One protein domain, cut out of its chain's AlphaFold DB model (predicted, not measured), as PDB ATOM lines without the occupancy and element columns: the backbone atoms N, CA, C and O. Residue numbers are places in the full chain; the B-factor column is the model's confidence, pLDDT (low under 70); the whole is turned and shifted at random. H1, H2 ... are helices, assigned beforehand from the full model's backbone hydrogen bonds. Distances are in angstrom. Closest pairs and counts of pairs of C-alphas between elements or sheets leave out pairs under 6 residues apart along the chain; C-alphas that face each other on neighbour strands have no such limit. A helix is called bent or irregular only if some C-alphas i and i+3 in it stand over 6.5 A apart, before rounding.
ATOM      1  N   ARG A  33      22.947  20.735 -36.407       72.69
ATOM      2  CA  ARG A  33      21.992  20.623 -35.287       72.69
ATOM      3  C   ARG A  33      22.089  19.323 -34.486       72.69
ATOM      4  O   ARG A  33      21.285  19.175 -33.561       72.69
ATOM      5  N   ASN A  34      22.987  18.398 -34.848       75.12
ATOM      6  CA  ASN A  34      23.156  17.064 -34.248       75.12
ATOM      7  C   ASN A  34      21.807  16.413 -33.847       75.12
ATOM      8  O   ASN A  34      21.573  15.968 -32.720       75.12
ATOM      9  N   GLN A  35      20.828  16.468 -34.762       75.81
ATOM     10  CA  GLN A  35      19.419  16.198 -34.429       75.81
ATOM     11  C   GLN A  35      19.165  14.744 -34.032       75.81
ATOM     12  O   GLN A  35      18.217  14.481 -33.295       75.81
ATOM     13  N   ARG A  36      19.994  13.812 -34.517       78.38
ATOM     14  CA  ARG A  36      19.911  12.389 -34.172       78.38
ATOM     15  C   ARG A  36      20.252  12.173 -32.703       78.38
ATOM     16  O   ARG A  36      19.403  11.664 -31.976       78.38
ATOM     17  N   ALA A  37      21.403  12.679 -32.249       86.12
ATOM     18  CA  ALA A  37      21.776  12.636 -30.839       86.12
ATOM     19  C   ALA A  37      20.724  13.325 -29.958       86.12
ATOM     20  O   ALA A  37      20.270  12.759 -28.968       86.12
ATOM     21  N   ARG A  38      20.242  14.512 -30.351       86.56
ATOM     22  CA  ARG A  38      19.196  15.220 -29.588       86.56
ATOM     23  C   ARG A  38      17.902  14.416 -29.457       86.56
ATOM     24  O   ARG A  38      17.305  14.417 -28.387       86.56
ATOM     25  N   CYS A  39      17.456  13.751 -30.524       87.31
ATOM     26  CA  CYS A  39      16.269  12.899 -30.472       87.31
ATOM     27  C   CYS A  39      16.480  11.675 -29.576       87.31
ATOM     28  O   CYS A  39      15.591  11.367 -28.784       87.31
ATOM     29  N   LEU A  40      17.640  11.021 -29.670       90.81
ATOM     30  CA  LEU A  40      18.004   9.889 -28.817       90.81
ATOM     31  C   LEU A  40      17.959  10.288 -27.339       90.81
ATOM     32  O   LEU A  40      17.222   9.687 -26.559       90.81
ATOM     33  N   TRP A  41      18.660  11.361 -26.968       92.38
ATOM     34  CA  TRP A  41      18.738  11.813 -25.578       92.38
ATOM     35  C   TRP A  41      17.421  12.388 -25.051       92.38
ATOM     36  O   TRP A  41      17.136  12.242 -23.869       92.38
ATOM     37  N   ALA A  42      16.576  12.969 -25.909       90.88
ATOM     38  CA  ALA A  42      15.206  13.321 -25.532       90.88
ATOM     39  C   ALA A  42      14.346  12.075 -25.249       90.88
ATOM     40  O   ALA A  42      13.486  12.105 -24.372       90.88
ATOM     41  N   GLY A  43      14.580  10.974 -25.970       91.38
ATOM     42  CA  GLY A  43      13.973   9.676 -25.683       91.38
ATOM     43  C   GLY A  43      14.400   9.127 -24.324       91.38
ATOM     44  O   GLY A  43      13.542   8.761 -23.525       91.38
ATOM     45  N   VAL A  44      15.708   9.135 -24.046       93.06
ATOM     46  CA  VAL A  44      16.283   8.697 -22.761       93.06
ATOM     47  C   VAL A  44      15.772   9.556 -21.600       93.06
ATOM     48  O   VAL A  44      15.321   9.010 -20.598       93.06
ATOM     49  N   ALA A  45      15.743  10.883 -21.757       92.12
ATOM     50  CA  ALA A  45      15.163  11.786 -20.760       92.12
ATOM     51  C   ALA A  45      13.688  11.460 -20.494       92.12
ATOM     52  O   ALA A  45      13.269  11.349 -19.351       92.12
ATOM     53  N   ARG A  46      12.904  11.176 -21.539       89.62
ATOM     54  CA  ARG A  46      11.499  10.789 -21.372       89.62
ATOM     55  C   ARG A  46      11.313   9.414 -20.724       89.62
ATOM     56  O   ARG A  46      10.254   9.175 -20.154       89.62
ATOM     57  N   MET A  47      12.284   8.509 -20.839       90.56
ATOM     58  CA  MET A  47      12.276   7.222 -20.134       90.56
ATOM     59  C   MET A  47      12.530   7.404 -18.639       90.56
ATOM     60  O   MET A  47      11.848   6.773 -17.838       90.56
ATOM     61  N   LEU A  48      13.505   8.244 -18.292       90.31
ATOM     62  CA  LEU A  48      13.966   8.440 -16.918       90.31
ATOM     63  C   LEU A  48      13.216   9.561 -16.177       90.31
ATOM     64  O   LEU A  48      13.307   9.659 -14.963       90.31
ATOM     65  N   GLY A  49      12.427  10.362 -16.885       87.00
ATOM     66  CA  GLY A  49      11.686  11.474 -16.305       87.00
ATOM     67  C   GLY A  49      12.460  12.788 -16.313       87.00
ATOM     68  O   GLY A  49      13.685  12.839 -16.431       87.00
ATOM     69  N   ASP A  50      11.694  13.873 -16.212       86.12
ATOM     70  CA  ASP A  50      12.207  15.244 -16.188       86.12
ATOM     71  C   ASP A  50      12.401  15.764 -14.753       86.12
ATOM     72  O   ASP A  50      12.636  16.955 -14.569       86.12
ATOM     73  N   ASP A  51      12.290  14.926 -13.725       88.44
ATOM     74  CA  ASP A  51      12.571  15.276 -12.330       88.44
ATOM     75  C   ASP A  51      14.085  15.407 -12.053       88.44
ATOM     76  O   ASP A  51      14.926  15.205 -12.933       88.44
ATOM     77  N   ALA A  52      14.463  15.844 -10.848       86.25
ATOM     78  CA  ALA A  52      15.865  16.127 -10.527       86.25
ATOM     79  C   ALA A  52      16.756  14.876 -10.615       86.25
ATOM     80  O   ALA A  52      17.817  14.950 -11.236       86.25
ATOM     81  N   ALA A  53      16.294  13.750 -10.070       84.38
ATOM     82  CA  ALA A  53      17.020  12.486 -10.103       84.38
ATOM     83  C   ALA A  53      17.079  11.915 -11.528       84.38
ATOM     84  O   ALA A  53      18.161  11.574 -12.007       84.38
ATOM     85  N   GLY A  54      15.956  11.921 -12.260       87.38
ATOM     86  CA  GLY A  54      15.919  11.524 -13.672       87.38
ATOM     87  C   GLY A  54      16.925  12.294 -14.539       87.38
ATOM     88  O   GLY A  54      17.714  11.693 -15.275       87.38
ATOM     89  N   ARG A  55      16.983  13.628 -14.401       89.75
ATOM     90  CA  ARG A  55      17.960  14.471 -15.117       89.75
ATOM     91  C   ARG A  55      19.405  14.172 -14.729       89.75
ATOM     92  O   ARG A  55      20.264  14.189 -15.609       89.75
ATOM     93  N   GLN A  56      19.669  13.884 -13.455       89.44
ATOM     94  CA  GLN A  56      21.005  13.512 -12.996       89.44
ATOM     95  C   GLN A  56      21.472  12.206 -13.652       89.44
ATOM     96  O   GLN A  56      22.540  12.201 -14.257       89.44
ATOM     97  N   ILE A  57      20.638  11.154 -13.653       90.69
ATOM     98  CA  ILE A  57      20.952   9.879 -14.333       90.69
ATOM     99  C   ILE A  57      21.276  10.129 -15.811       90.69
ATOM    100  O   ILE A  57      22.261   9.619 -16.341       90.69
ATOM    101  N   VAL A  58      20.445  10.923 -16.493       93.00
ATOM    102  CA  VAL A  58      20.635  11.249 -17.914       93.00
ATOM    103  C   VAL A  58      21.962  11.970 -18.148       93.00
ATOM    104  O   VAL A  58      22.655  11.678 -19.123       93.00
ATOM    105  N   ASP A  59      22.313  12.931 -17.301       92.69
ATOM    106  CA  ASP A  59      23.544  13.700 -17.452       92.69
ATOM    107  C   ASP A  59      24.794  12.882 -17.106       92.69
ATOM    108  O   ASP A  59      25.814  13.034 -17.781       92.69
ATOM    109  N   ASP A  60      24.710  11.973 -16.139       92.38
ATOM    110  CA  ASP A  60      25.789  11.040 -15.810       92.38
ATOM    111  C   ASP A  60      26.001  10.023 -16.939       92.38
ATOM    112  O   ASP A  60      27.135   9.798 -17.364       92.38
ATOM    113  N   LEU A  61      24.922   9.526 -17.552       94.06
ATOM    114  CA  LEU A  61      24.992   8.711 -18.770       94.06
ATOM    115  C   LEU A  61      25.664   9.452 -19.934       94.06
ATOM    116  O   LEU A  61      26.488   8.873 -20.638       94.06
ATOM    117  N   LYS A  62      25.353  10.736 -20.157       93.12
ATOM    118  CA  LYS A  62      26.005  11.524 -21.223       93.12
ATOM    119  C   LYS A  62      27.511  11.683 -21.010       93.12
ATOM    120  O   LYS A  62      28.220  11.883 -21.992       93.12
ATOM    121  N   ARG A  63      27.974  11.644 -19.757       92.25
ATOM    122  CA  ARG A  63      29.391  11.750 -19.369       92.25
ATOM    123  C   ARG A  63      30.066  10.388 -19.186       92.25
ATOM    124  O   ARG A  63      31.265  10.343 -18.922       92.25
ATOM    125  N   HIS A  64      29.320   9.291 -19.316       93.12
ATOM    126  CA  HIS A  64      29.837   7.949 -19.098       93.12
ATOM    127  C   HIS A  64      30.893   7.600 -20.167       93.12
ATOM    128  O   HIS A  64      30.555   7.589 -21.357       93.12
ATOM    129  N   PRO A  65      32.143   7.240 -19.797       91.44
ATOM    130  CA  PRO A  65      33.249   7.067 -20.745       91.44
ATOM    131  C   PRO A  65      32.945   6.107 -21.900       91.44
ATOM    132  O   PRO A  65      33.259   6.398 -23.053       91.44
ATOM    133  N   ALA A  66      32.265   4.992 -21.612       90.94
ATOM    134  CA  ALA A  66      31.905   4.013 -22.636       90.94
ATOM    135  C   ALA A  66      30.872   4.538 -23.652       90.94
ATOM    136  O   ALA A  66      30.861   4.095 -24.795       90.94
ATOM    137  N   LEU A  67      30.013   5.488 -23.257       91.50
ATOM    138  CA  LEU A  67      29.032   6.106 -24.153       91.50
ATOM    139  C   LEU A  67      29.645   7.293 -24.903       91.50
ATOM    140  O   LEU A  67      29.369   7.468 -26.088       91.50
ATOM    141  N   CYS A  68      30.522   8.068 -24.254       88.25
ATOM    142  CA  CYS A  68      31.279   9.140 -24.905       88.25
ATOM    143  C   CYS A  68      32.169   8.610 -26.035       88.25
ATOM    144  O   CYS A  68      32.236   9.231 -27.090       88.25
ATOM    145  N   ALA A  69      32.775   7.429 -25.865       87.50
ATOM    146  CA  ALA A  69      33.582   6.782 -26.904       87.50
ATOM    147  C   ALA A  69      32.802   6.463 -28.200       87.50
ATOM    148  O   ALA A  69      33.413   6.223 -29.237       87.50
ATOM    149  N   MET A  70      31.463   6.475 -28.160       86.31
ATOM    150  CA  MET A  70      30.594   6.266 -29.326       86.31
ATOM    151  C   MET A  70      30.225   7.569 -30.057       86.31
ATOM    152  O   MET A  70      29.531   7.531 -31.077       86.31
ATOM    153  N   ALA A  71      30.623   8.731 -29.536       84.44
ATOM    154  CA  ALA A  71      30.413  10.008 -30.203       84.44
ATOM    155  C   ALA A  71      31.422  10.218 -31.342       84.44
ATOM    156  O   ALA A  71      32.546   9.731 -31.304       84.44
ATOM    157  N   SER A  72      31.022  10.975 -32.368       75.44
ATOM    158  CA  SER A  72      31.888  11.278 -33.517       75.44
ATOM    159  C   SER A  72      32.982  12.313 -33.213       75.44
ATOM    160  O   SER A  72      33.881  12.492 -34.029       75.44
ATOM    161  N   GLY A  73      32.927  12.980 -32.057       74.50
ATOM    162  CA  GLY A  73      33.939  13.929 -31.599       74.50
ATOM    163  C   GLY A  73      33.760  14.298 -30.126       74.50
ATOM    164  O   GLY A  73      32.692  14.088 -29.555       74.50
ATOM    165  N   ASP A  74      34.791  14.897 -29.523       67.44
ATOM    166  CA  ASP A  74      34.874  15.165 -28.073       67.44
ATOM    167  C   ASP A  74      33.749  16.044 -27.507       67.44
ATOM    168  O   ASP A  74      33.448  15.998 -26.316       67.44
ATOM    169  N   LYS A  75      33.140  16.890 -28.345       70.06
ATOM    170  CA  LYS A  75      32.040  17.789 -27.953       70.06
ATOM    171  C   LYS A  75      30.668  17.279 -28.384       70.06
ATOM    172  O   LYS A  75      29.661  17.914 -28.066       70.06
ATOM    173  N   ASP A  76      30.629  16.176 -29.124       78.94
ATOM    174  CA  ASP A  76      29.395  15.620 -29.646       78.94
ATOM    175  C   ASP A  76      28.786  14.615 -28.681       78.94
ATOM    176  O   ASP A  76      29.458  13.873 -27.970       78.94
ATOM    177  N   LEU A  77      27.460  14.568 -28.692       83.75
ATOM    178  CA  LEU A  77      26.725  13.482 -28.072       83.75
ATOM    179  C   LEU A  77      26.627  12.315 -29.056       83.75
ATOM    180  O   LEU A  77      26.449  12.520 -30.262       83.75
ATOM    181  N   ALA A  78      26.674  11.089 -28.532       84.94
ATOM    182  CA  ALA A  78      26.485   9.888 -29.333       84.94
ATOM    183  C   ALA A  78      25.140   9.934 -30.086       84.94
ATOM    184  O   ALA A  78      24.079  10.162 -29.499       84.94
ATOM    185  N   SER A  79      25.195   9.727 -31.405       84.06
ATOM    186  CA  SER A  79      24.016   9.723 -32.288       84.06
ATOM    187  C   SER A  79      23.334   8.358 -32.389       84.06
ATOM    188  O   SER A  79      22.213   8.269 -32.892       84.06
ATOM    189  N   TYR A  80      24.007   7.307 -31.928       85.94
ATOM    190  CA  TYR A  80      23.513   5.940 -31.862       85.94
ATOM    191  C   TYR A  80      24.180   5.243 -30.675       85.94
ATOM    192  O   TYR A  80      25.383   5.404 -30.474       85.94
ATOM    193  N   LEU A  81      23.407   4.484 -29.902       90.56
ATOM    194  CA  LEU A  81      23.898   3.710 -28.765       90.56
ATOM    195  C   LEU A  81      23.441   2.254 -28.917       90.56
ATOM    196  O   LEU A  81      22.237   2.026 -29.038       90.56
ATOM    197  N   PRO A  82      24.357   1.268 -28.891       93.31
ATOM    198  CA  PRO A  82      23.983  -0.137 -28.773       93.31
ATOM    199  C   PRO A  82      23.235  -0.383 -27.458       93.31
ATOM    200  O   PRO A  82      23.684   0.062 -26.398       93.31
ATOM    201  N   SER A  83      22.127  -1.123 -27.502       95.31
ATOM    202  CA  SER A  83      21.255  -1.326 -26.338       95.31
ATOM    203  C   SER A  83      21.952  -2.007 -25.161       95.31
ATOM    204  O   SER A  83      21.760  -1.604 -24.015       95.31
ATOM    205  N   GLN A  84      22.833  -2.975 -25.429       95.25
ATOM    206  CA  GLN A  84      23.621  -3.647 -24.388       95.25
ATOM    207  C   GLN A  84      24.595  -2.703 -23.678       95.25
ATOM    208  O   GLN A  84      24.737  -2.770 -22.457       95.25
ATOM    209  N   LEU A  85      25.243  -1.813 -24.438       94.44
ATOM    210  CA  LEU A  85      26.194  -0.843 -23.902       94.44
ATOM    211  C   LEU A  85      25.474   0.222 -23.073       94.44
ATOM    212  O   LEU A  85      25.928   0.569 -21.988       94.44
ATOM    213  N   PHE A  86      24.323   0.690 -23.558       95.94
ATOM    214  CA  PHE A  86      23.450   1.584 -22.806       95.94
ATOM    215  C   PHE A  86      22.997   0.949 -21.484       95.94
ATOM    216  O   PHE A  86      23.098   1.584 -20.439       95.94
ATOM    217  N   ALA A  87      22.541  -0.306 -21.511       96.06
ATOM    218  CA  ALA A  87      22.090  -1.001 -20.309       96.06
ATOM    219  C   ALA A  87      23.225  -1.200 -19.292       96.06
ATOM    220  O   ALA A  87      23.014  -0.978 -18.103       96.06
ATOM    221  N   ALA A  88      24.426  -1.562 -19.756       95.06
ATOM    222  CA  ALA A  88      25.608  -1.676 -18.901       95.06
ATOM    223  C   ALA A  88      25.976  -0.332 -18.255       95.06
ATOM    224  O   ALA A  88      26.166  -0.264 -17.045       95.06
ATOM    225  N   ALA A  89      26.012   0.743 -19.050       95.31
ATOM    226  CA  ALA A  89      26.305   2.088 -18.559       95.31
ATOM    227  C   ALA A  89      25.244   2.593 -17.570       95.31
ATOM    228  O   ALA A  89      25.577   3.260 -16.599       95.31
ATOM    229  N   LEU A  90      23.966   2.259 -17.780       94.25
ATOM    230  CA  LEU A  90      22.903   2.602 -16.837       94.25
ATOM    231  C   LEU A  90      23.069   1.869 -15.506       94.25
ATOM    232  O   LEU A  90      22.899   2.488 -14.462       94.25
ATOM    233  N   VAL A  91      23.414   0.579 -15.532       92.75
ATOM    234  CA  VAL A  91      23.720  -0.174 -14.307       92.75
ATOM    235  C   VAL A  91      24.901   0.459 -13.571       92.75
ATOM    236  O   VAL A  91      24.792   0.684 -12.370       92.75
ATOM    237  N   ASP A  92      25.979   0.807 -14.276       92.38
ATOM    238  CA  ASP A  92      27.155   1.453 -13.675       92.38
ATOM    239  C   ASP A  92      26.809   2.810 -13.038       92.38
ATOM    240  O   ASP A  92      27.127   3.055 -11.875       92.38
ATOM    241  N   VAL A  93      26.049   3.657 -13.747       91.62
ATOM    242  CA  VAL A  93      25.563   4.945 -13.216       91.62
ATOM    243  C   VAL A  93      24.709   4.748 -11.963       91.62
ATOM    244  O   VAL A  93      24.900   5.473 -10.991       91.62
ATOM    245  N   LEU A  94      23.802   3.764 -11.950       88.25
ATOM    246  CA  LEU A  94      22.974   3.464 -10.777       88.25
ATOM    247  C   LEU A  94      23.817   2.975  -9.587       88.25
ATOM    248  O   LEU A  94      23.555   3.375  -8.457       88.25
ATOM    249  N   MET A  95      24.842   2.152  -9.827       85.94
ATOM    250  CA  MET A  95      25.782   1.681  -8.793       85.94
ATOM    251  C   MET A  95      26.666   2.787  -8.226       85.94
ATOM    252  O   MET A  95      27.068   2.717  -7.066       85.94
ATOM    253  N   ALA A  96      26.955   3.816  -9.019       84.44
ATOM    254  CA  ALA A  96      27.743   4.963  -8.591       84.44
ATOM    255  C   ALA A  96      26.931   6.002  -7.791       84.44
ATOM    256  O   ALA A  96      27.521   6.934  -7.233       84.44
ATOM    257  N   MET A  97      25.600   5.871  -7.721       75.69
ATOM    258  CA  MET A  97      24.767   6.816  -6.979       75.69
ATOM    259  C   MET A  97      25.031   6.729  -5.472       75.69
ATOM    260  O   MET A  97      25.116   5.635  -4.911       75.69
ATOM    261  N   PRO A  98      25.155   7.874  -4.779       65.44
ATOM    262  CA  PRO A  98      25.416   7.879  -3.352       65.44
ATOM    263  C   PRO A  98      24.209   7.323  -2.592       65.44
ATOM    264  O   PRO A  98      23.195   7.992  -2.425       65.44
ATOM    265  N   ALA A  99      24.353   6.109  -2.070       59.03
ATOM    266  CA  ALA A  99      23.436   5.561  -1.089       59.03
ATOM    267  C   ALA A  99      23.360   6.470   0.145       59.03
ATOM    268  O   ALA A  99      24.385   6.784   0.763       59.03
ATOM    269  N   GLN A 100      22.147   6.846   0.555       55.53
ATOM    270  CA  GLN A 100      21.922   7.665   1.753       55.53
ATOM    271  C   GLN A 100      22.402   6.973   3.054       55.53
ATOM    272  O   GLN A 100      22.554   7.637   4.077       55.53
ATOM    273  N   SER A 101      22.731   5.671   3.027       53.16
ATOM    274  CA  SER A 101      23.402   4.946   4.120       53.16
ATOM    275  C   SER A 101      24.667   4.228   3.640       53.16
ATOM    276  O   SER A 101      24.611   3.184   2.997       53.16
ATOM    277  N   ARG A 102      25.833   4.773   4.006       51.62
ATOM    278  CA  ARG A 102      27.190   4.310   3.641       51.62
ATOM    279  C   ARG A 102      27.647   3.006   4.325       51.62
ATOM    280  O   ARG A 102      28.849   2.771   4.423       51.62
ATOM    281  N   SER A 103      26.735   2.188   4.848       50.94
ATOM    282  CA  SER A 103      27.093   1.133   5.811       50.94
ATOM    283  C   SER A 103      26.867  -0.303   5.338       50.94
ATOM    284  O   SER A 103      27.367  -1.206   5.999       50.94
ATOM    285  N   GLU A 104      26.208  -0.536   4.201       49.88
ATOM    286  CA  GLU A 104      26.012  -1.891   3.663       49.88
ATOM    287  C   GLU A 104      26.400  -1.997   2.180       49.88
ATOM    288  O   GLU A 104      26.299  -0.995   1.456       49.88
ATOM    289  N   PRO A 105      26.846  -3.187   1.713       51.94
ATOM    290  CA  PRO A 105      27.037  -3.457   0.292       51.94
ATOM    291  C   PRO A 105      25.740  -3.139  -0.459       51.94
ATOM    292  O   PRO A 105      24.753  -3.846  -0.299       51.94
ATOM    293  N   HIS A 106      25.730  -2.070  -1.256       67.50
ATOM    294  CA  HIS A 106      24.547  -1.706  -2.034       67.50
ATOM    295  C   HIS A 106      24.465  -2.593  -3.268       67.50
ATOM    296  O   HIS A 106      25.280  -2.486  -4.186       67.50
ATOM    297  N   GLY A 107      23.487  -3.494  -3.269       80.19
ATOM    298  CA  GLY A 107      23.161  -4.281  -4.445       80.19
ATOM    299  C   GLY A 107      22.410  -3.445  -5.481       80.19
ATOM    300  O   GLY A 107      21.884  -2.367  -5.202       80.19
ATOM    301  N   LEU A 108      22.278  -3.988  -6.691       81.31
ATOM    302  CA  LEU A 108      21.472  -3.377  -7.753       81.31
ATOM    303  C   LEU A 108      20.013  -3.149  -7.357       81.31
ATOM    304  O   LEU A 108      19.435  -2.132  -7.732       81.31
ATOM    305  N   GLY A 109      19.447  -4.032  -6.536       81.81
ATOM    306  CA  GLY A 109      18.114  -3.834  -5.974       81.81
ATOM    307  C   GLY A 109      18.005  -2.573  -5.112       81.81
ATOM    308  O   GLY A 109      17.032  -1.837  -5.258       81.81
ATOM    309  N   ASP A 110      19.009  -2.290  -4.280       80.94
ATOM    310  CA  ASP A 110      19.007  -1.138  -3.367       80.94
ATOM    311  C   ASP A 110      19.215   0.174  -4.121       80.94
ATOM    312  O   ASP A 110      18.523   1.155  -3.861       80.94
ATOM    313  N   ALA A 111      20.100   0.181  -5.123       81.38
ATOM    314  CA  ALA A 111      20.284   1.341  -5.996       81.38
ATOM    315  C   ALA A 111      19.022   1.662  -6.807       81.38
ATOM    316  O   ALA A 111      18.646   2.826  -6.946       81.38
ATOM    317  N   ILE A 112      18.324   0.636  -7.309       81.81
ATOM    318  CA  ILE A 112      17.037   0.825  -7.986       81.81
ATOM    319  C   ILE A 112      15.990   1.330  -6.992       81.81
ATOM    320  O   ILE A 112      15.240   2.237  -7.330       81.81
ATOM    321  N   ALA A 113      15.938   0.793  -5.771       77.75
ATOM    322  CA  ALA A 113      15.016   1.261  -4.738       77.75
ATOM    323  C   ALA A 113      15.281   2.723  -4.334       77.75
ATOM    324  O   ALA A 113      14.328   3.481  -4.163       77.75
ATOM    325  N   ALA A 114      16.544   3.143  -4.254       76.50
ATOM    326  CA  ALA A 114      16.920   4.537  -4.027       76.50
ATOM    327  C   ALA A 114      16.478   5.432  -5.197       76.50
ATOM    328  O   ALA A 114      15.802   6.437  -4.982       76.50
ATOM    329  N   ALA A 115      16.735   5.015  -6.443       71.62
ATOM    330  CA  ALA A 115      16.242   5.717  -7.630       71.62
ATOM    331  C   ALA A 115      14.699   5.783  -7.679       71.62
ATOM    332  O   ALA A 115      14.141   6.760  -8.175       71.62
ATOM    333  N   VAL A 116      14.006   4.771  -7.136       67.31
ATOM    334  CA  VAL A 116      12.540   4.742  -6.983       67.31
ATOM    335  C   VAL A 116      12.027   5.759  -5.977       67.31
ATOM    336  O   VAL A 116      10.950   6.312  -6.178       67.31
ATOM    337  N   GLN A 117      12.770   6.007  -4.903       72.00
ATOM    338  CA  GLN A 117      12.373   6.984  -3.893       72.00
ATOM    339  C   GLN A 117      12.598   8.426  -4.357       72.00
ATOM    340  O   GLN A 117      11.859   9.314  -3.938       72.00
ATOM    341  N   GLU A 118      13.592   8.663  -5.216       72.69
ATOM    342  CA  GLU A 118      13.967  10.011  -5.657       72.69
ATOM    343  C   GLU A 118      13.328  10.441  -6.991       72.69
ATOM    344  O   GLU A 118      13.225  11.641  -7.252       72.69
ATOM    345  N   SER A 119      12.863   9.493  -7.819       74.50
ATOM    346  CA  SER A 119      12.171   9.762  -9.088       74.50
ATOM    347  C   SER A 119      10.895   8.934  -9.233       74.50
ATOM    348  O   SER A 119      10.944   7.706  -9.322       74.50
ATOM    349  N   ASP A 120       9.753   9.609  -9.396       76.69
ATOM    350  CA  ASP A 120       8.466   8.948  -9.649       76.69
ATOM    351  C   ASP A 120       8.471   8.140 -10.961       76.69
ATOM    352  O   ASP A 120       7.863   7.071 -11.052       76.69
ATOM    353  N   GLN A 121       9.158   8.636 -12.000       82.31
ATOM    354  CA  GLN A 121       9.107   8.049 -13.339       82.31
ATOM    355  C   GLN A 121      10.255   7.068 -13.617       82.31
ATOM    356  O   GLN A 121       9.966   5.922 -13.985       82.31
ATOM    357  N   ALA A 122      11.530   7.465 -13.446       80.12
ATOM    358  CA  ALA A 122      12.657   6.528 -13.583       80.12
ATOM    359  C   ALA A 122      12.485   5.371 -12.608       80.12
ATOM    360  O   ALA A 122      12.609   4.211 -12.998       80.12
ATOM    361  N   GLY A 123      12.116   5.691 -11.370       82.00
ATOM    362  CA  GLY A 123      11.794   4.732 -10.337       82.00
ATOM    363  C   GLY A 123      10.804   3.669 -10.773       82.00
ATOM    364  O   GLY A 123      11.103   2.476 -10.761       82.00
ATOM    365  N   ALA A 124       9.622   4.097 -11.211       86.19
ATOM    366  CA  ALA A 124       8.570   3.180 -11.630       86.19
ATOM    367  C   ALA A 124       9.008   2.268 -12.788       86.19
ATOM    368  O   ALA A 124       8.725   1.067 -12.758       86.19
ATOM    369  N   VAL A 125       9.718   2.811 -13.787       89.69
ATOM    370  CA  VAL A 125      10.206   2.038 -14.941       89.69
ATOM    371  C   VAL A 125      11.285   1.044 -14.512       89.69
ATOM    372  O   VAL A 125      11.158  -0.150 -14.785       89.69
ATOM    373  N   LEU A 126      12.320   1.499 -13.805       90.44
ATOM    374  CA  LEU A 126      13.434   0.654 -13.369       90.44
ATOM    375  C   LEU A 126      12.965  -0.412 -12.372       90.44
ATOM    376  O   LEU A 126      13.292  -1.586 -12.531       90.44
ATOM    377  N   GLY A 127      12.111  -0.051 -11.414       90.19
ATOM    378  CA  GLY A 127      11.509  -0.985 -10.463       90.19
ATOM    379  C   GLY A 127      10.559  -1.996 -11.117       90.19
ATOM    380  O   GLY A 127      10.458  -3.143 -10.675       90.19
ATOM    381  N   PHE A 128       9.863  -1.622 -12.195       91.44
ATOM    382  CA  PHE A 128       9.103  -2.573 -13.012       91.44
ATOM    383  C   PHE A 128      10.023  -3.583 -13.712       91.44
ATOM    384  O   PHE A 128       9.787  -4.790 -13.610       91.44
ATOM    385  N   LEU A 129      11.085  -3.110 -14.371       93.75
ATOM    386  CA  LEU A 129      12.046  -3.971 -15.069       93.75
ATOM    387  C   LEU A 129      12.796  -4.893 -14.094       93.75
ATOM    388  O   LEU A 129      12.989  -6.068 -14.398       93.75
ATOM    389  N   TRP A 130      13.134  -4.402 -12.899       93.25
ATOM    390  CA  TRP A 130      13.766  -5.181 -11.828       93.25
ATOM    391  C   TRP A 130      12.890  -6.333 -11.339       93.25
ATOM    392  O   TRP A 130      13.331  -7.481 -11.281       93.25
ATOM    393  N   ARG A 131      11.609  -6.055 -11.057       92.19
ATOM    394  CA  ARG A 131      10.647  -7.095 -10.658       92.19
ATOM    395  C   ARG A 131      10.437  -8.126 -11.762       92.19
ATOM    396  O   ARG A 131      10.364  -9.316 -11.475       92.19
ATOM    397  N   ARG A 132      10.381  -7.686 -13.022       93.88
ATOM    398  CA  ARG A 132      10.271  -8.576 -14.189       93.88
ATOM    399  C   ARG A 132      11.502  -9.473 -14.359       93.88
ATOM    400  O   ARG A 132      11.357 -10.596 -14.827       93.88
ATOM    401  N   ALA A 133      12.680  -8.989 -13.975       93.50
ATOM    402  CA  ALA A 133      13.928  -9.744 -13.999       93.50
ATOM    403  C   ALA A 133      14.092 -10.721 -12.821       93.50
ATOM    404  O   ALA A 133      15.087 -11.435 -12.770       93.50
ATOM    405  N   GLY A 134      13.151 -10.765 -11.868       91.62
ATOM    406  CA  GLY A 134      13.237 -11.673 -10.720       91.62
ATOM    407  C   GLY A 134      14.402 -11.360  -9.774       91.62
ATOM    408  O   GLY A 134      14.917 -12.274  -9.143       91.62
ATOM    409  N   ALA A 135      14.809 -10.088  -9.689       87.50
ATOM    410  CA  ALA A 135      15.971  -9.627  -8.924       87.50
ATOM    411  C   ALA A 135      17.335 -10.192  -9.382       87.50
ATOM    412  O   ALA A 135      18.303 -10.182  -8.622       87.50
ATOM    413  N   ASP A 136      17.430 -10.647 -10.634       91.69
ATOM    414  CA  ASP A 136      18.685 -11.057 -11.266       91.69
ATOM    415  C   ASP A 136      19.311  -9.871 -12.041       91.69
ATOM    416  O   ASP A 136      18.682  -9.345 -12.969       91.69
ATOM    417  N   PRO A 137      20.546  -9.441 -11.706       90.06
ATOM    418  CA  PRO A 137      21.233  -8.348 -12.398       90.06
ATOM    419  C   PRO A 137      21.464  -8.572 -13.898       90.06
ATOM    420  O   PRO A 137      21.320  -7.635 -14.687       90.06
ATOM    421  N   ALA A 138      21.792  -9.797 -14.312       92.06
ATOM    422  CA  ALA A 138      22.045 -10.117 -15.714       92.06
ATOM    423  C   ALA A 138      20.743 -10.068 -16.522       92.06
ATOM    424  O   ALA A 138      20.700  -9.482 -17.609       92.06
ATOM    425  N   LEU A 139      19.655 -10.620 -15.972       93.50
ATOM    426  CA  LEU A 139      18.337 -10.522 -16.602       93.50
ATOM    427  C   LEU A 139      17.824  -9.082 -16.609       93.50
ATOM    428  O   LEU A 139      17.232  -8.658 -17.600       93.50
ATOM    429  N   PHE A 140      18.080  -8.301 -15.560       94.56
ATOM    430  CA  PHE A 140      17.708  -6.889 -15.521       94.56
ATOM    431  C   PHE A 140      18.372  -6.102 -16.648       94.56
ATOM    432  O   PHE A 140      17.679  -5.404 -17.389       94.56
ATOM    433  N   GLN A 141      19.683  -6.269 -16.837       94.81
ATOM    434  CA  GLN A 141      20.405  -5.614 -17.926       94.81
ATOM    435  C   GLN A 141      19.809  -5.981 -19.297       94.81
ATOM    436  O   GLN A 141      19.630  -5.106 -20.145       94.81
ATOM    437  N   GLN A 142      19.431  -7.247 -19.507       96.06
ATOM    438  CA  GLN A 142      18.750  -7.674 -20.734       96.06
ATOM    439  C   GLN A 142      17.372  -7.016 -20.902       96.06
ATOM    440  O   GLN A 142      17.037  -6.577 -22.002       96.06
ATOM    441  N   GLN A 143      16.577  -6.908 -19.832       95.62
ATOM    442  CA  GLN A 143      15.268  -6.244 -19.880       95.62
ATOM    443  C   GLN A 143      15.404  -4.742 -20.171       95.62
ATOM    444  O   GLN A 143      14.623  -4.205 -20.956       95.62
ATOM    445  N   VAL A 144      16.404  -4.072 -19.590       96.00
ATOM    446  CA  VAL A 144      16.719  -2.665 -19.881       96.00
ATOM    447  C   VAL A 144      17.111  -2.493 -21.344       96.00
ATOM    448  O   VAL A 144      16.579  -1.604 -22.005       96.00
ATOM    449  N   ALA A 145      17.991  -3.351 -21.868       96.38
ATOM    450  CA  ALA A 145      18.393  -3.306 -23.271       96.38
ATOM    451  C   ALA A 145      17.184  -3.482 -24.207       96.38
ATOM    452  O   ALA A 145      16.970  -2.665 -25.100       96.38
ATOM    453  N   ALA A 146      16.335  -4.481 -23.943       96.00
ATOM    454  CA  ALA A 146      15.130  -4.727 -24.731       96.00
ATOM    455  C   ALA A 146      14.124  -3.562 -24.658       96.00
ATOM    456  O   ALA A 146      13.510  -3.200 -25.663       96.00
ATOM    457  N   TYR A 147      13.956  -2.954 -23.481       94.75
ATOM    458  CA  TYR A 147      13.095  -1.784 -23.315       94.75
ATOM    459  C   TYR A 147      13.648  -0.561 -24.058       94.75
ATOM    460  O   TYR A 147      12.895   0.174 -24.703       94.75
ATOM    461  N   PHE A 148      14.968  -0.362 -24.014       95.06
ATOM    462  CA  PHE A 148      15.643   0.693 -24.760       95.06
ATOM    463  C   PHE A 148      15.458   0.525 -26.273       95.06
ATOM    464  O   PHE A 148      15.145   1.508 -26.940       95.06
ATOM    465  N   ASP A 149      15.555  -0.692 -26.813       94.50
ATOM    466  CA  ASP A 149      15.305  -0.950 -28.240       94.50
ATOM    467  C   ASP A 149      13.871  -0.560 -28.643       94.50
ATOM    468  O   ASP A 149      13.672   0.205 -29.591       94.50
ATOM    469  N   GLN A 150      12.863  -0.961 -27.857       93.00
ATOM    470  CA  GLN A 150      11.463  -0.570 -28.095       93.00
ATOM    471  C   GLN A 150      11.252   0.953 -28.015       93.00
ATOM    472  O   GLN A 150      10.471   1.540 -28.776       93.00
ATOM    473  N   LEU A 151      11.949   1.622 -27.094       91.56
ATOM    474  CA  LEU A 151      11.940   3.078 -26.991       91.56
ATOM    475  C   LEU A 151      12.580   3.720 -28.229       91.56
ATOM    476  O   LEU A 151      12.021   4.677 -28.774       91.56
ATOM    477  N   MET A 152      13.717   3.198 -28.693       90.62
ATOM    478  CA  MET A 152      14.419   3.700 -29.871       90.62
ATOM    479  C   MET A 152      13.613   3.504 -31.159       90.62
ATOM    480  O   MET A 152      13.637   4.395 -32.012       90.62
ATOM    481  N   ASP A 153      12.809   2.444 -31.276       89.44
ATOM    482  CA  ASP A 153      11.851   2.283 -32.379       89.44
ATOM    483  C   ASP A 153      10.829   3.432 -32.410       89.44
ATOM    484  O   ASP A 153      10.571   4.055 -33.453       89.44
ATOM    485  N   ARG A 154      10.284   3.795 -31.243       86.31
ATOM    486  CA  ARG A 154       9.320   4.898 -31.110       86.31
ATOM    487  C   ARG A 154       9.957   6.264 -31.370       86.31
ATOM    488  O   ARG A 154       9.365   7.087 -32.082       86.31
ATOM    489  N   VAL A 155      11.148   6.505 -30.822       86.19
ATOM    490  CA  VAL A 155      11.933   7.736 -31.025       86.19
ATOM    491  C   VAL A 155      12.300   7.900 -32.500       86.19
ATOM    492  O   VAL A 155      12.130   8.985 -33.066       86.19
ATOM    493  N   SER A 156      12.705   6.816 -33.165       81.62
ATOM    494  CA  SER A 156      12.970   6.795 -34.606       81.62
ATOM    495  C   SER A 156      11.726   7.180 -35.414       81.62
ATOM    496  O   SER A 156      11.814   7.931 -36.390       81.62
ATOM    497  N   GLY A 157      10.539   6.760 -34.967       81.75
ATOM    498  CA  GLY A 157       9.264   7.200 -35.527       81.75
ATOM    499  C   GLY A 157       9.040   8.718 -35.429       81.75
ATOM    500  O   GLY A 157       8.631   9.343 -36.412       81.75
ATOM    501  N   TRP A 158       9.331   9.344 -34.280       79.50
ATOM    502  CA  TRP A 158       9.260  10.809 -34.119       79.50
ATOM    503  C   TRP A 158      10.221  11.532 -35.056       79.50
ATOM    504  O   TRP A 158       9.831  12.497 -35.721       79.50
ATOM    505  N   TYR A 159      11.455  11.034 -35.144       79.81
ATOM    506  CA  TYR A 159      12.474  11.590 -36.024       79.81
ATOM    507  C   TYR A 159      12.030  11.549 -37.494       79.81
ATOM    508  O   TYR A 159      12.083  12.575 -38.180       79.81
ATOM    509  N   LYS A 160      11.513  10.401 -37.958       76.56
ATOM    510  CA  LYS A 160      11.018  10.218 -39.334       76.56
ATOM    511  C   LYS A 160       9.869  11.176 -39.670       76.56
ATOM    512  O   LYS A 160       9.917  11.827 -40.712       76.56
ATOM    513  N   ARG A 161       8.892  11.348 -38.766       77.00
ATOM    514  CA  ARG A 161       7.758  12.278 -38.963       77.00
ATOM    515  C   ARG A 161       8.203  13.734 -39.126       77.00
ATOM    516  O   ARG A 161       7.670  14.454 -39.966       77.00
ATOM    517  N   GLY A 162       9.202  14.168 -38.357       78.00
ATOM    518  CA  GLY A 162       9.770  15.511 -38.492       78.00
ATOM    519  C   GLY A 162      10.626  15.688 -39.750       78.00
ATOM    520  O   GLY A 162      10.696  16.791 -40.293       78.00
ATOM    521  N   SER A 163      11.268  14.617 -40.225       79.25
ATOM    522  CA  SER A 163      12.208  14.674 -41.348       79.25
ATOM    523  C   SER A 163      11.539  15.028 -42.672       79.25
ATOM    524  O   SER A 163      12.036  15.911 -43.364       79.25
ATOM    525  N   ALA A 164      10.386  14.427 -42.979       82.56
ATOM    526  CA  ALA A 164       9.653  14.723 -44.212       82.56
ATOM    527  C   ALA A 164       9.242  16.202 -44.287       82.56
ATOM    528  O   ALA A 164       9.505  16.872 -45.280       82.56
TER     529      ALA A 164
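This is residues 33 to 164 of the 394 residues of an uncharacterized protein of Herbaspirillum sp. SJZ107 (UniProt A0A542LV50). One long, nearly straight helix, H7, runs along much of the length of the domain; H1 crosses it over residues 151 to 159, H4 packs at a steep tilt on its residues 141 to 149, and the last residues of H6, 129 to 132, meet it near its start, at residues 140 to 144, to make a corner. H2 folds back from H1 onto H4, away from H7; H5 and H6 make a helical hairpin at the end where H7 begins, and short H3 sits on H4. The printed part has 132 residues with seven named helices, H1 to H7 in chain order, and no named strand; the class is all helix, with mostly crossed packing. It is compact, with a radius of gyration of the C-alphas of 14.8 A, yet elongated, spanning 52 by 30 by 26 A.

H7, residues 137 to 164, touches H4, residues 83 to 95, with its residues 141 to 149 alone; the closest C-alphas are those of Ala 145 and Ser 83, 4.6 A apart, at a steep tilt of 60 degrees, opposite ways. With residues 151 to 159 alone H7 touches H1, residues 35 to 48, at a steep tilt of 47 degrees, opposite ways; the closest C-alphas, of Val 155 and Gly 43, are 6.0 A apart. H6, residues 120 to 132, touches H7 at a steep tilt of 52 degrees, with the C-alphas of Trp 130 and Phe 140 closest at 5.7 A. H6 forms a helical hairpin with H5, residues 108 to 118, at a shallow tilt of 26 degrees; the C-alphas of Val 116 and Gly 123 come closest, at 3.4 A. H4 is the hub, touching four helices. Its residues 91 to 95 alone touch H5, about perpendicular at 75 degrees, closest at Leu 94 and Ala 111, with C-alphas 5.9 A apart. H2, residues 52 to 63, touches H4 through the C-alphas of Asp 60 and Val 93, 6.6 A apart, and forms a helical hairpin with H1, closest at the C-alphas of Gly 54 and Leu 48, 4.9 A. H3, residues 65 to 68, touches H4, with the C-alphas of Ala 66 and Ala 89 closest at 7.2 A. H2 and H7 are apart, as are H1 and H4. Every O i to N i+4 pair is within hydrogen-bond range in H1, H2, H4, H5, H6 and H7; H3 is too short for such a pair.

H7 is 41.0 A long, from C-alpha 137 at (21.233, -8.348, -12.398) to C-alpha 164 at (9.653, 14.723, -44.212). It is neither bent nor irregular, but only just: C-alphas 161 and 164 are 6.1 A apart. H1 begins at C-alpha 35, (19.419, 16.198, -34.429), and is 19.9 A long; H4 measures 18.4 A, H6 18.2 A, H2 16.7 A, H5 15.5 A and H3 5.0 A.

The C-alphas of Ser 103 and Ala 164 are the two farthest apart, 54.7 A. The printed part has no cut. Long links join H3 to H4, residues 69 to 82, and H4 to H5, residues 96 to 107. The mean pLDDT of the printed part is 84.8; residues 74, 98 to 106 and 116 are under 70.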